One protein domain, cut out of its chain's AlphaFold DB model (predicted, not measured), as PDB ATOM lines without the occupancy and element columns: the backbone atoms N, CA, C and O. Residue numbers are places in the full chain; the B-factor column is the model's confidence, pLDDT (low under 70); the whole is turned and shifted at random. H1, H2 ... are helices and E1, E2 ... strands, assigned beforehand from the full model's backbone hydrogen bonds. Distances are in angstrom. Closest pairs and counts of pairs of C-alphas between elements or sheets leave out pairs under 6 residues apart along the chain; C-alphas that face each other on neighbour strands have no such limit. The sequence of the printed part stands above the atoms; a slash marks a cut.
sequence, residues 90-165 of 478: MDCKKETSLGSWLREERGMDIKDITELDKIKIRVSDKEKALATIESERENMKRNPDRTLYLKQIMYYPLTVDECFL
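Overview. This is residues 90 to 165 of the 478 residues of an uncharacterized protein of Deltaproteobacteria bacterium ADurb.Bin135 (UniProt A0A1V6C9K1). The model is a rod of two parts set end to end: a two-stranded ribbon, E1 and E2, with the small helices H1 and H2 near one end of it, and a helical hairpin, H3 and H4. H3 follows E2 along the rod, H4 folds back beside it, and short H5 makes a corner after H4. The printed part has 76 residues, with five named helices and two named strands in the order E1 H1 H2 E2 H3 H4 H5; the sheet, E1 - E2, is antiparallel and the class is mostly helix. It is only just extended, close to loose, with a radius of gyration of the C-alphas of 17.4 A and spans of 55 by 21 by 14 A.

Along the chain. E1, residues 93 to 97, begins at C-alpha 93 (38.649, -25.912, -42.075) and is 12.8 A long. H1 is residues 98 to 104, and H2 residues 114 to 117. E2, residues 120 to 124, is 13.5 A long. H3, residues 126 to 141, is 22.3 A long, and H4, residues 146 to 155, 14.5 A. H5, residues 160 to 163, ends at C-alpha 163 (20.061, -16.252, -46.753).

Arrangement. E1 and E2 are antiparallel at 141 degrees, with N 94 and O 123 within hydrogen-bond range at 2.9 A. H1 and H2 touch, the closest C-alphas being those of Gly 99 and Leu 116, 4.6 A apart. H3, with residues 136 to 141 alone, touches H4 in a helical hairpin, at a shallow tilt of 15 degrees, opposite ways; the closest C-alphas, of Met 140 and Tyr 149, are 5.2 A apart. H4 and H5 touch only at the corner, the closest C-alphas, of Met 154 and Cys 163, being 5.3 A apart. H1 and H3 are apart. In H1, H3 and H4 every O i to N i+4 pair is within hydrogen-bond range; H2 and H5 are too short for one.

Size, cuts and confidence. The C-alphas farthest apart, of Lys 111 and Pro 144, are 56.2 A apart. The printed part has no cut and no long link. Residues 142 to 147 stand free. Mean pLDDT of the printed part is 86.7; residues 144 to 147 and 165 are under 70.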
ATOM      1  N   MET A  90      34.033 -25.283 -46.134       90.81
ATOM      2  CA  MET A  90      34.902 -26.468 -46.055       90.81
ATOM      3  C   MET A  90      36.385 -26.173 -46.306       90.81
ATOM      4  O   MET A  90      37.257 -26.810 -45.711       90.81
ATOM      5  N   ASP A  91      36.671 -25.223 -47.182       93.12
ATOM      6  CA  ASP A  91      38.006 -24.801 -47.610       93.12
ATOM      7  C   ASP A  91      38.766 -24.001 -46.535       93.12
ATOM      8  O   ASP A  91      39.997 -23.947 -46.552       93.12
ATOM      9  N   CYS A  92      38.060 -23.476 -45.531       94.25
ATOM     10  CA  CYS A  92      38.658 -22.802 -44.376       94.25
ATOM     11  C   CYS A  92      38.796 -23.707 -43.141       94.25
ATOM     12  O   CYS A  92      39.157 -23.224 -42.073       94.25
ATOM     13  N   LYS A  93      38.530 -25.016 -43.239       94.38
ATOM     14  CA  LYS A  93      38.649 -25.912 -42.075       94.38
ATOM     15  C   LYS A  93      40.099 -26.257 -41.742       94.38
ATOM     16  O   LYS A  93      40.849 -26.670 -42.631       94.38
ATOM     17  N   LYS A  94      40.442 -26.204 -40.453       93.69
ATOM     18  CA  LYS A  94      41.718 -26.664 -39.884       93.69
ATOM     19  C   LYS A  94      41.568 -28.030 -39.218       93.69
ATOM     20  O   LYS A  94      40.484 -28.389 -38.759       93.69
ATOM     21  N   GLU A  95      42.644 -28.808 -39.199       94.50
ATOM     22  CA  GLU A  95      42.679 -30.079 -38.475       94.50
ATOM     23  C   GLU A  95      42.962 -29.833 -36.990       94.50
ATOM     24  O   GLU A  95      43.803 -29.010 -36.635       94.50
ATOM     25  N   THR A  96      42.248 -30.544 -36.125       93.75
ATOM     26  CA  THR A  96      42.497 -30.599 -34.683       93.75
ATOM     27  C   THR A  96      42.135 -31.992 -34.165       93.75
ATOM     28  O   THR A  96      41.645 -32.839 -34.919       93.75
ATOM     29  N   SER A  97      42.389 -32.267 -32.891       93.75
ATOM     30  CA  SER A  97      41.861 -33.462 -32.247       93.75
ATOM     31  C   SER A  97      40.484 -33.212 -31.629       93.75
ATOM     32  O   SER A  97      40.144 -32.088 -31.248       93.75
ATOM     33  N   LEU A  98      39.679 -34.271 -31.502       91.94
ATOM     34  CA  LEU A  98      38.388 -34.187 -30.819       91.94
ATOM     35  C   LEU A  98      38.559 -33.745 -29.357       91.94
ATOM     36  O   LEU A  98      37.761 -32.947 -28.869       91.94
ATOM     37  N   GLY A  99      39.610 -34.222 -28.683       91.56
ATOM     38  CA  GLY A  99      39.940 -33.848 -27.306       91.56
ATOM     39  C   GLY A  99      40.200 -32.350 -27.139       91.56
ATOM     40  O   GLY A  99      39.528 -31.699 -26.333       91.56
ATOM     41  N   SER A 100      41.109 -31.786 -27.941       89.50
ATOM     42  CA  SER A 100      41.405 -30.347 -27.949       89.50
ATOM     43  C   SER A 100      40.172 -29.513 -28.276       89.50
ATOM     44  O   SER A 100      39.862 -28.571 -27.553       89.50
ATOM     45  N   TRP A 101      39.404 -29.893 -29.302       91.75
ATOM     46  CA  TRP A 101      38.203 -29.150 -29.690       91.75
ATOM     47  C   TRP A 101      37.136 -29.109 -28.586       91.75
ATOM     48  O   TRP A 101      36.553 -28.057 -28.334       91.75
ATOM     49  N   LEU A 102      36.886 -30.223 -27.888       90.50
ATOM     50  CA  LEU A 102      35.909 -30.260 -26.792       90.50
ATOM     51  C   LEU A 102      36.319 -29.371 -25.606       90.50
ATOM     52  O   LEU A 102      35.456 -28.778 -24.957       90.50
ATOM     53  N   ARG A 103      37.620 -29.244 -25.332       89.00
ATOM     54  CA  ARG A 103      38.121 -28.342 -24.288       89.00
ATOM     55  C   ARG A 103      38.064 -26.880 -24.721       89.00
ATOM     56  O   ARG A 103      37.513 -26.059 -23.998       89.00
ATOM     57  N   GLU A 104      38.614 -26.566 -25.889       87.06
ATOM     58  CA  GLU A 104      38.814 -25.187 -26.352       87.06
ATOM     59  C   GLU A 104      37.506 -24.530 -26.811       87.06
ATOM     60  O   GLU A 104      37.213 -23.404 -26.423       87.06
ATOM     61  N   GLU A 105      36.687 -25.240 -27.591       84.00
ATOM     62  CA  GLU A 105      35.492 -24.666 -28.233       84.00
ATOM     63  C   GLU A 105      34.197 -24.966 -27.470       84.00
ATOM     64  O   GLU A 105      33.212 -24.239 -27.595       84.00
ATOM     65  N   ARG A 106      34.159 -26.057 -26.695       83.00
ATOM     66  CA  ARG A 106      32.983 -26.435 -25.889       83.00
ATOM     67  C   ARG A 106      33.178 -26.230 -24.389       83.00
ATOM     68  O   ARG A 106      32.227 -26.459 -23.645       83.00
ATOM     69  N   GLY A 107      34.367 -25.808 -23.950       85.31
ATOM     70  CA  GLY A 107      34.658 -25.527 -22.544       85.31
ATOM     71  C   GLY A 107      34.484 -26.735 -21.621       85.31
ATOM     72  O   GLY A 107      34.207 -26.558 -20.438       85.31
ATOM     73  N   MET A 108      34.570 -27.963 -22.146       87.88
ATOM     74  CA  MET A 108      34.329 -29.164 -21.346       87.88
ATOM     75  C   MET A 108      35.560 -29.519 -20.508       87.88
ATOM     76  O   MET A 108      36.645 -29.745 -21.047       87.88
ATOM     77  N   ASP A 109      35.375 -29.652 -19.195       85.56
ATOM     78  CA  ASP A 109      36.416 -30.134 -18.283       85.56
ATOM     79  C   ASP A 109      36.509 -31.669 -18.322       85.56
ATOM     80  O   ASP A 109      35.870 -32.393 -17.554       85.56
ATOM     81  N   ILE A 110      37.274 -32.185 -19.288       84.62
ATOM     82  CA  ILE A 110      37.505 -33.623 -19.477       84.62
ATOM     83  C   ILE A 110      38.890 -33.971 -18.927       84.62
ATOM     84  O   ILE A 110      39.896 -33.549 -19.496       84.62
ATOM     85  N   LYS A 111      38.954 -34.764 -17.849       81.94
ATOM     86  CA  LYS A 111      40.211 -35.098 -17.144       81.94
ATOM     87  C   LYS A 111      41.211 -35.890 -17.990       81.94
ATOM     88  O   LYS A 111      42.404 -35.609 -17.920       81.94
ATOM     89  N   ASP A 112      40.736 -36.832 -18.800       85.69
ATOM     90  CA  ASP A 112      41.568 -37.638 -19.698       85.69
ATOM     91  C   ASP A 112      41.048 -37.532 -21.137       85.69
ATOM     92  O   ASP A 112      39.955 -37.999 -21.449       85.69
ATOM     93  N   ILE A 113      41.827 -36.874 -21.998       86.56
ATOM     94  CA  ILE A 113      41.513 -36.694 -23.422       86.56
ATOM     95  C   ILE A 113      42.385 -37.563 -24.331       86.56
ATOM     96  O   ILE A 113      42.250 -37.473 -25.545       86.56
ATOM     97  N   THR A 114      43.255 -38.419 -23.786       88.75
ATOM     98  CA  THR A 114      44.268 -39.146 -24.573       88.75
ATOM     99  C   THR A 114      43.672 -40.011 -25.688       88.75
ATOM    100  O   THR A 114      44.201 -40.029 -26.798       88.75
ATOM    101  N   GLU A 115      42.543 -40.681 -25.444       91.44
ATOM    102  CA  GLU A 115      41.822 -41.438 -26.479       91.44
ATOM    103  C   GLU A 115      41.094 -40.527 -27.479       91.44
ATOM    104  O   GLU A 115      41.067 -40.812 -28.677       91.44
ATOM    105  N   LEU A 116      40.550 -39.399 -27.015       89.94
ATOM    106  CA  LEU A 116      39.888 -38.411 -27.874       89.94
ATOM    107  C   LEU A 116      40.898 -37.680 -28.769       89.94
ATOM    108  O   LEU A 116      40.565 -37.285 -29.886       89.94
ATOM    109  N   ASP A 117      42.147 -37.547 -28.323       91.94
ATOM    110  CA  ASP A 117      43.209 -36.880 -29.072       91.94
ATOM    111  C   ASP A 117      43.685 -37.663 -30.299       91.94
ATOM    112  O   ASP A 117      44.188 -37.086 -31.275       91.94
ATOM    113  N   LYS A 118      43.469 -38.983 -30.276       93.69
ATOM    114  CA  LYS A 118      43.717 -39.874 -31.413       93.69
ATOM    115  C   LYS A 118      42.712 -39.651 -32.543       93.69
ATOM    116  O   LYS A 118      43.008 -39.981 -33.690       93.69
ATOM    117  N   ILE A 119      41.545 -39.078 -32.247       94.81
ATOM    118  CA  ILE A 119      40.495 -38.820 -33.233       94.81
ATOM    119  C   ILE A 119      40.753 -37.457 -33.874       94.81
ATOM    120  O   ILE A 119      40.512 -36.411 -33.269       94.81
ATOM    121  N   LYS A 120      41.248 -37.466 -35.115       95.44
ATOM    122  CA  LYS A 120      41.442 -36.251 -35.914       95.44
ATOM    123  C   LYS A 120      40.130 -35.803 -36.541       95.44
ATOM    124  O   LYS A 120      39.417 -36.597 -37.152       95.44
ATOM    125  N   ILE A 121      39.828 -34.519 -36.394       94.12
ATOM    126  CA  ILE A 121      38.625 -33.884 -36.928       94.12
ATOM    127  C   ILE A 121      38.986 -32.587 -37.654       94.12
ATOM    128  O   ILE A 121      40.014 -31.965 -37.390       94.12
ATOM    129  N   ARG A 122      38.114 -32.158 -38.570       93.69
ATOM    130  CA  ARG A 122      38.243 -30.876 -39.275       93.69
ATOM    131  C   ARG A 122      37.212 -29.892 -38.750       93.69
ATOM    132  O   ARG A 122      36.011 -30.118 -38.896       93.69
ATOM    133  N   VAL A 123      37.689 -28.792 -38.182       92.06
ATOM    134  CA  VAL A 123      36.867 -27.760 -37.545       92.06
ATOM    135  C   VAL A 123      36.993 -26.449 -38.305       92.06
ATOM    136  O   VAL A 123      38.005 -26.193 -38.958       92.06
ATOM    137  N   SER A 124      35.946 -25.635 -38.270       91.50
ATOM    138  CA  SER A 124      35.919 -24.360 -38.983       91.50
ATOM    139  C   SER A 124      36.849 -23.343 -38.333       91.50
ATOM    140  O   SER A 124      36.715 -23.053 -37.147       91.50
ATOM    141  N   ASP A 125      37.771 -22.787 -39.116       94.00
ATOM    142  CA  ASP A 125      38.541 -21.611 -38.727       94.00
ATOM    143  C   ASP A 125      37.723 -20.359 -39.069       94.00
ATOM    144  O   ASP A 125      37.673 -19.929 -40.224       94.00
ATOM    145  N   LYS A 126      36.992 -19.837 -38.077       92.00
ATOM    146  CA  LYS A 126      36.019 -18.753 -38.283       92.00
ATOM    147  C   LYS A 126      36.685 -17.438 -38.689       92.00
ATOM    148  O   LYS A 126      36.130 -16.734 -39.524       92.00
ATOM    149  N   GLU A 127      37.863 -17.129 -38.147       94.12
ATOM    150  CA  GLU A 127      38.614 -15.915 -38.497       94.12
ATOM    151  C   GLU A 127      39.085 -15.979 -39.949       94.12
ATOM    152  O   GLU A 127      38.831 -15.063 -40.735       94.12
ATOM    153  N   LYS A 128      39.686 -17.108 -40.346       95.12
ATOM    154  CA  LYS A 128      40.091 -17.329 -41.735       95.12
ATOM    155  C   LYS A 128      38.892 -17.307 -42.684       95.12
ATOM    156  O   LYS A 128      38.987 -16.734 -43.769       95.12
ATOM    157  N   ALA A 129      37.779 -17.934 -42.302       95.19
ATOM    158  CA  ALA A 129      36.567 -17.956 -43.114       95.19
ATOM    159  C   ALA A 129      35.985 -16.552 -43.306       95.19
ATOM    160  O   ALA A 129      35.660 -16.196 -44.437       95.19
ATOM    161  N   LEU A 130      35.914 -15.743 -42.244       95.38
ATOM    162  CA  LEU A 130      35.434 -14.365 -42.315       95.38
ATOM    163  C   LEU A 130      36.310 -13.522 -43.248       95.38
ATOM    164  O   LEU A 130      35.793 -12.945 -44.200       95.38
ATOM    165  N   ALA A 131      37.632 -13.546 -43.055       96.44
ATOM    166  CA  ALA A 131      38.569 -12.810 -43.905       96.44
ATOM    167  C   ALA A 131      38.482 -13.235 -45.385       96.44
ATOM    168  O   ALA A 131      38.582 -12.407 -46.291       96.44
ATOM    169  N   THR A 132      38.263 -14.531 -45.642       96.38
ATOM    170  CA  THR A 132      38.083 -15.059 -47.003       96.38
ATOM    171  C   THR A 132      36.782 -14.543 -47.624       96.38
ATOM    172  O   THR A 132      36.799 -14.049 -48.749       96.38
ATOM    173  N   ILE A 133      35.668 -14.595 -46.883       95.25
ATOM    174  CA  ILE A 133      34.357 -14.109 -47.340       95.25
ATOM    175  C   ILE A 133      34.402 -12.606 -47.629       95.25
ATOM    176  O   ILE A 133      33.912 -12.169 -48.668       95.25
ATOM    177  N   GLU A 134      35.006 -11.809 -46.748       93.62
ATOM    178  CA  GLU A 134      35.149 -10.363 -46.940       93.62
ATOM    179  C   GLU A 134      35.983 -10.040 -48.183       93.62
ATOM    180  O   GLU A 134      35.575  -9.218 -49.003       93.62
ATOM    181  N   SER A 135      37.104 -10.742 -48.384       94.38
ATOM    182  CA  SER A 135      37.939 -10.577 -49.577       94.38
ATOM    183  C   SER A 135      37.191 -10.933 -50.868       94.38
ATOM    184  O   SER A 135      37.245 -10.183 -51.845       94.38
ATOM    185  N   GLU A 136      36.449 -12.043 -50.880       93.19
ATOM    186  CA  GLU A 136      35.620 -12.448 -52.021       93.19
ATOM    187  C   GLU A 136      34.510 -11.427 -52.307       93.19
ATOM    188  O   GLU A 136      34.307 -11.053 -53.464       93.19
ATOM    189  N   ARG A 137      33.833 -10.922 -51.267       90.81
ATOM    190  CA  ARG A 137      32.808  -9.875 -51.388       90.81
ATOM    191  C   ARG A 137      33.396  -8.588 -51.977       90.81
ATOM    192  O   ARG A 137      32.820  -8.053 -52.920       90.81
ATOM    193  N   GLU A 138      34.540  -8.110 -51.486       88.81
ATOM    194  CA  GLU A 138      35.211  -6.907 -52.012       88.81
ATOM    195  C   GLU A 138      35.654  -7.059 -53.472       88.81
ATOM    196  O   GLU A 138      35.510  -6.133 -54.274       88.81
ATOM    197  N   ASN A 139      36.146  -8.238 -53.852       87.50
ATOM    198  CA  ASN A 139      36.484  -8.523 -55.245       87.50
ATOM    199  C   ASN A 139      35.234  -8.519 -56.136       87.50
ATOM    200  O   ASN A 139      35.255  -7.939 -57.222       87.50
ATOM    201  N   MET A 140      34.131  -9.103 -55.661       83.00
ATOM    202  CA  MET A 140      32.871  -9.164 -56.402       83.00
ATOM    203  C   MET A 140      32.160  -7.813 -56.522       83.00
ATOM    204  O   MET A 140      31.498  -7.589 -57.531       83.00
ATOM    205  N   LYS A 141      32.355  -6.871 -55.587       75.25
ATOM    206  CA  LYS A 141      31.863  -5.481 -55.724       75.25
ATOM    207  C   LYS A 141      32.399  -4.767 -56.966       75.25
ATOM    208  O   LYS A 141      31.773  -3.831 -57.450       75.25
ATOM    209  N   ARG A 142      33.568  -5.178 -57.469       75.56
ATOM    210  CA  ARG A 142      34.191  -4.604 -58.674       75.56
ATOM    211  C   ARG A 142      33.625  -5.193 -59.968       75.56
ATOM    212  O   ARG A 142      33.974  -4.718 -61.046       75.56
ATOM    213  N   ASN A 143      32.797  -6.235 -59.875       70.56
ATOM    214  CA  ASN A 143      32.148  -6.831 -61.030       70.56
ATOM    215  C   ASN A 143      31.004  -5.914 -61.508       70.56
ATOM    216  O   ASN A 143      30.215  -5.464 -60.677       70.56
ATOM    217  N   PRO A 144      30.888  -5.626 -62.818       56.41
ATOM    218  CA  PRO A 144      29.772  -4.844 -63.348       56.41
ATOM    219  C   PRO A 144      28.403  -5.510 -63.132       56.41
ATOM    220  O   PRO A 144      27.394  -4.809 -63.081       56.41
ATOM    221  N   ASP A 145      28.352  -6.839 -62.998       64.88
ATOM    222  CA  ASP A 145      27.125  -7.575 -62.700       64.88
ATOM    223  C   ASP A 145      26.895  -7.674 -61.183       64.88
ATOM    224  O   ASP A 145      27.487  -8.499 -60.476       64.88
ATOM    225  N   ARG A 146      25.995  -6.821 -60.687       66.50
ATOM    226  CA  ARG A 146      25.629  -6.733 -59.266       66.50
ATOM    227  C   ARG A 146      24.924  -7.996 -58.754       66.50
ATOM    228  O   ARG A 146      25.069  -8.318 -57.573       66.50
ATOM    229  N   THR A 147      24.293  -8.774 -59.638       65.06
ATOM    230  CA  THR A 147      23.618 -10.025 -59.258       65.06
ATOM    231  C   THR A 147      24.614 -11.072 -58.758       65.06
ATOM    232  O   THR A 147      24.312 -11.868 -57.867       65.06
ATOM    233  N   LEU A 148      25.844 -11.061 -59.286       71.50
ATOM    234  CA  LEU A 148      26.902 -11.968 -58.848       71.50
ATOM    235  C   LEU A 148      27.433 -11.593 -57.461       71.50
ATOM    236  O   LEU A 148      27.788 -12.481 -56.687       71.50
ATOM    237  N   TYR A 149      27.456 -10.301 -57.126       79.50
ATOM    238  CA  TYR A 149      27.799  -9.845 -55.780       79.50
ATOM    239  C   TYR A 149      26.756 -10.303 -54.756       79.50
ATOM    240  O   TYR A 149      27.128 -10.851 -53.717       79.50
ATOM    241  N   LEU A 150      25.465 -10.171 -55.071       74.75
ATOM    242  CA  LEU A 150      24.407 -10.699 -54.209       74.75
ATOM    243  C   LEU A 150      24.491 -12.218 -54.058       74.75
ATOM    244  O   LEU A 150      24.471 -12.715 -52.936       74.75
ATOM    245  N   LYS A 151      24.681 -12.967 -55.152       81.25
ATOM    246  CA  LYS A 151      24.892 -14.423 -55.078       81.25
ATOM    247  C   LYS A 151      26.071 -14.789 -54.180       81.25
ATOM    248  O   LYS A 151      25.965 -15.733 -53.405       81.25
ATOM    249  N   GLN A 152      27.165 -14.026 -54.226       86.31
ATOM    250  CA  GLN A 152      28.311 -14.252 -53.344       86.31
ATOM    251  C   GLN A 152      27.951 -14.070 -51.862       86.31
ATOM    252  O   GLN A 152      28.395 -14.861 -51.030       86.31
ATOM    253  N   ILE A 153      27.137 -13.061 -51.530       86.25
ATOM    254  CA  ILE A 153      26.606 -12.873 -50.171       86.25
ATOM    255  C   ILE A 153      25.761 -14.085 -49.767       86.25
ATOM    256  O   ILE A 153      25.972 -14.650 -48.698       86.25
ATOM    257  N   MET A 154      24.861 -14.520 -50.647       85.06
ATOM    258  CA  MET A 154      23.917 -15.604 -50.385       85.06
ATOM    259  C   MET A 154      24.554 -16.993 -50.266       85.06
ATOM    260  O   MET A 154      24.064 -17.822 -49.505       85.06
ATOM    261  N   TYR A 155      25.617 -17.275 -51.023       86.50
ATOM    262  CA  TYR A 155      26.321 -18.561 -50.963       86.50
ATOM    263  C   TYR A 155      27.144 -18.717 -49.682       86.50
ATOM    264  O   TYR A 155      27.327 -19.835 -49.199       86.50
ATOM    265  N   TYR A 156      27.609 -17.601 -49.113       91.06
ATOM    266  CA  TYR A 156      28.329 -17.564 -47.842       91.06
ATOM    267  C   TYR A 156      27.705 -16.520 -46.898       91.06
ATOM    268  O   TYR A 156      28.329 -15.486 -46.618       91.06
ATOM    269  N   PRO A 157      26.481 -16.778 -46.403       89.94
ATOM    270  CA  PRO A 157      25.722 -15.820 -45.609       89.94
ATOM    271  C   PRO A 157      26.290 -15.741 -44.191       89.94
ATOM    272  O   PRO A 157      26.542 -16.757 -43.544       89.94
ATOM    273  N   LEU A 158      26.510 -14.536 -43.686       89.75
ATOM    274  CA  LEU A 158      26.967 -14.282 -42.320       89.75
ATOM    275  C   LEU A 158      25.791 -14.076 -41.364       89.75
ATOM    276  O   LEU A 158      25.910 -14.394 -40.181       89.75
ATOM    277  N   THR A 159      24.656 -13.607 -41.881       86.50
ATOM    278  CA  THR A 159      23.407 -13.427 -41.136       86.50
ATOM    279  C   THR A 159      22.274 -14.232 -41.765       86.50
ATOM    280  O   THR A 159      22.353 -14.654 -42.918       86.50
ATOM    281  N   VAL A 160      21.203 -14.443 -40.999       82.25
ATOM    282  CA  VAL A 160      19.987 -15.105 -41.489       82.25
ATOM    283  C   VAL A 160      19.371 -14.325 -42.650       82.25
ATOM    284  O   VAL A 160      19.002 -14.923 -43.656       82.25
ATOM    285  N   ASP A 161      19.304 -12.999 -42.535       78.06
ATOM    286  CA  ASP A 161      18.700 -12.139 -43.556       78.06
ATOM    287  C   ASP A 161      19.424 -12.272 -44.905       78.06
ATOM    288  O   ASP A 161      18.792 -12.254 -45.957       78.06
ATOM    289  N   GLU A 162      20.744 -12.495 -44.884       81.94
ATOM    290  CA  GLU A 162      21.537 -12.742 -46.090       81.94
ATOM    291  C   GLU A 162      21.167 -14.052 -46.811       81.94
ATOM    292  O   GLU A 162      21.363 -14.148 -48.023       81.94
ATOM    293  N   CYS A 163      20.598 -15.047 -46.114       79.00
ATOM    294  CA  CYS A 163      20.061 -16.252 -46.753       79.00
ATOM    295  C   CYS A 163      18.819 -15.938 -47.582       79.00
ATOM    296  O   CYS A 163      18.701 -16.444 -48.694       79.00
ATOM    297  N   PHE A 164      17.915 -15.118 -47.041       72.06
ATOM    298  CA  PHE A 164      16.613 -14.804 -47.634       72.06
ATOM    299  C   PHE A 164      16.647 -13.614 -48.598       72.06
ATOM    300  O   PHE A 164      15.602 -13.211 -49.103       72.06
ATOM    301  N   LEU A 165      17.830 -13.064 -48.900       67.06
ATOM    302  CA  LEU A 165      17.969 -12.075 -49.967       67.06
ATOM    303  C   LEU A 165      17.380 -12.650 -51.262       67.06
ATOM    304  O   LEU A 165      17.790 -13.694 -51.749       67.06
TER     305      LEU A 165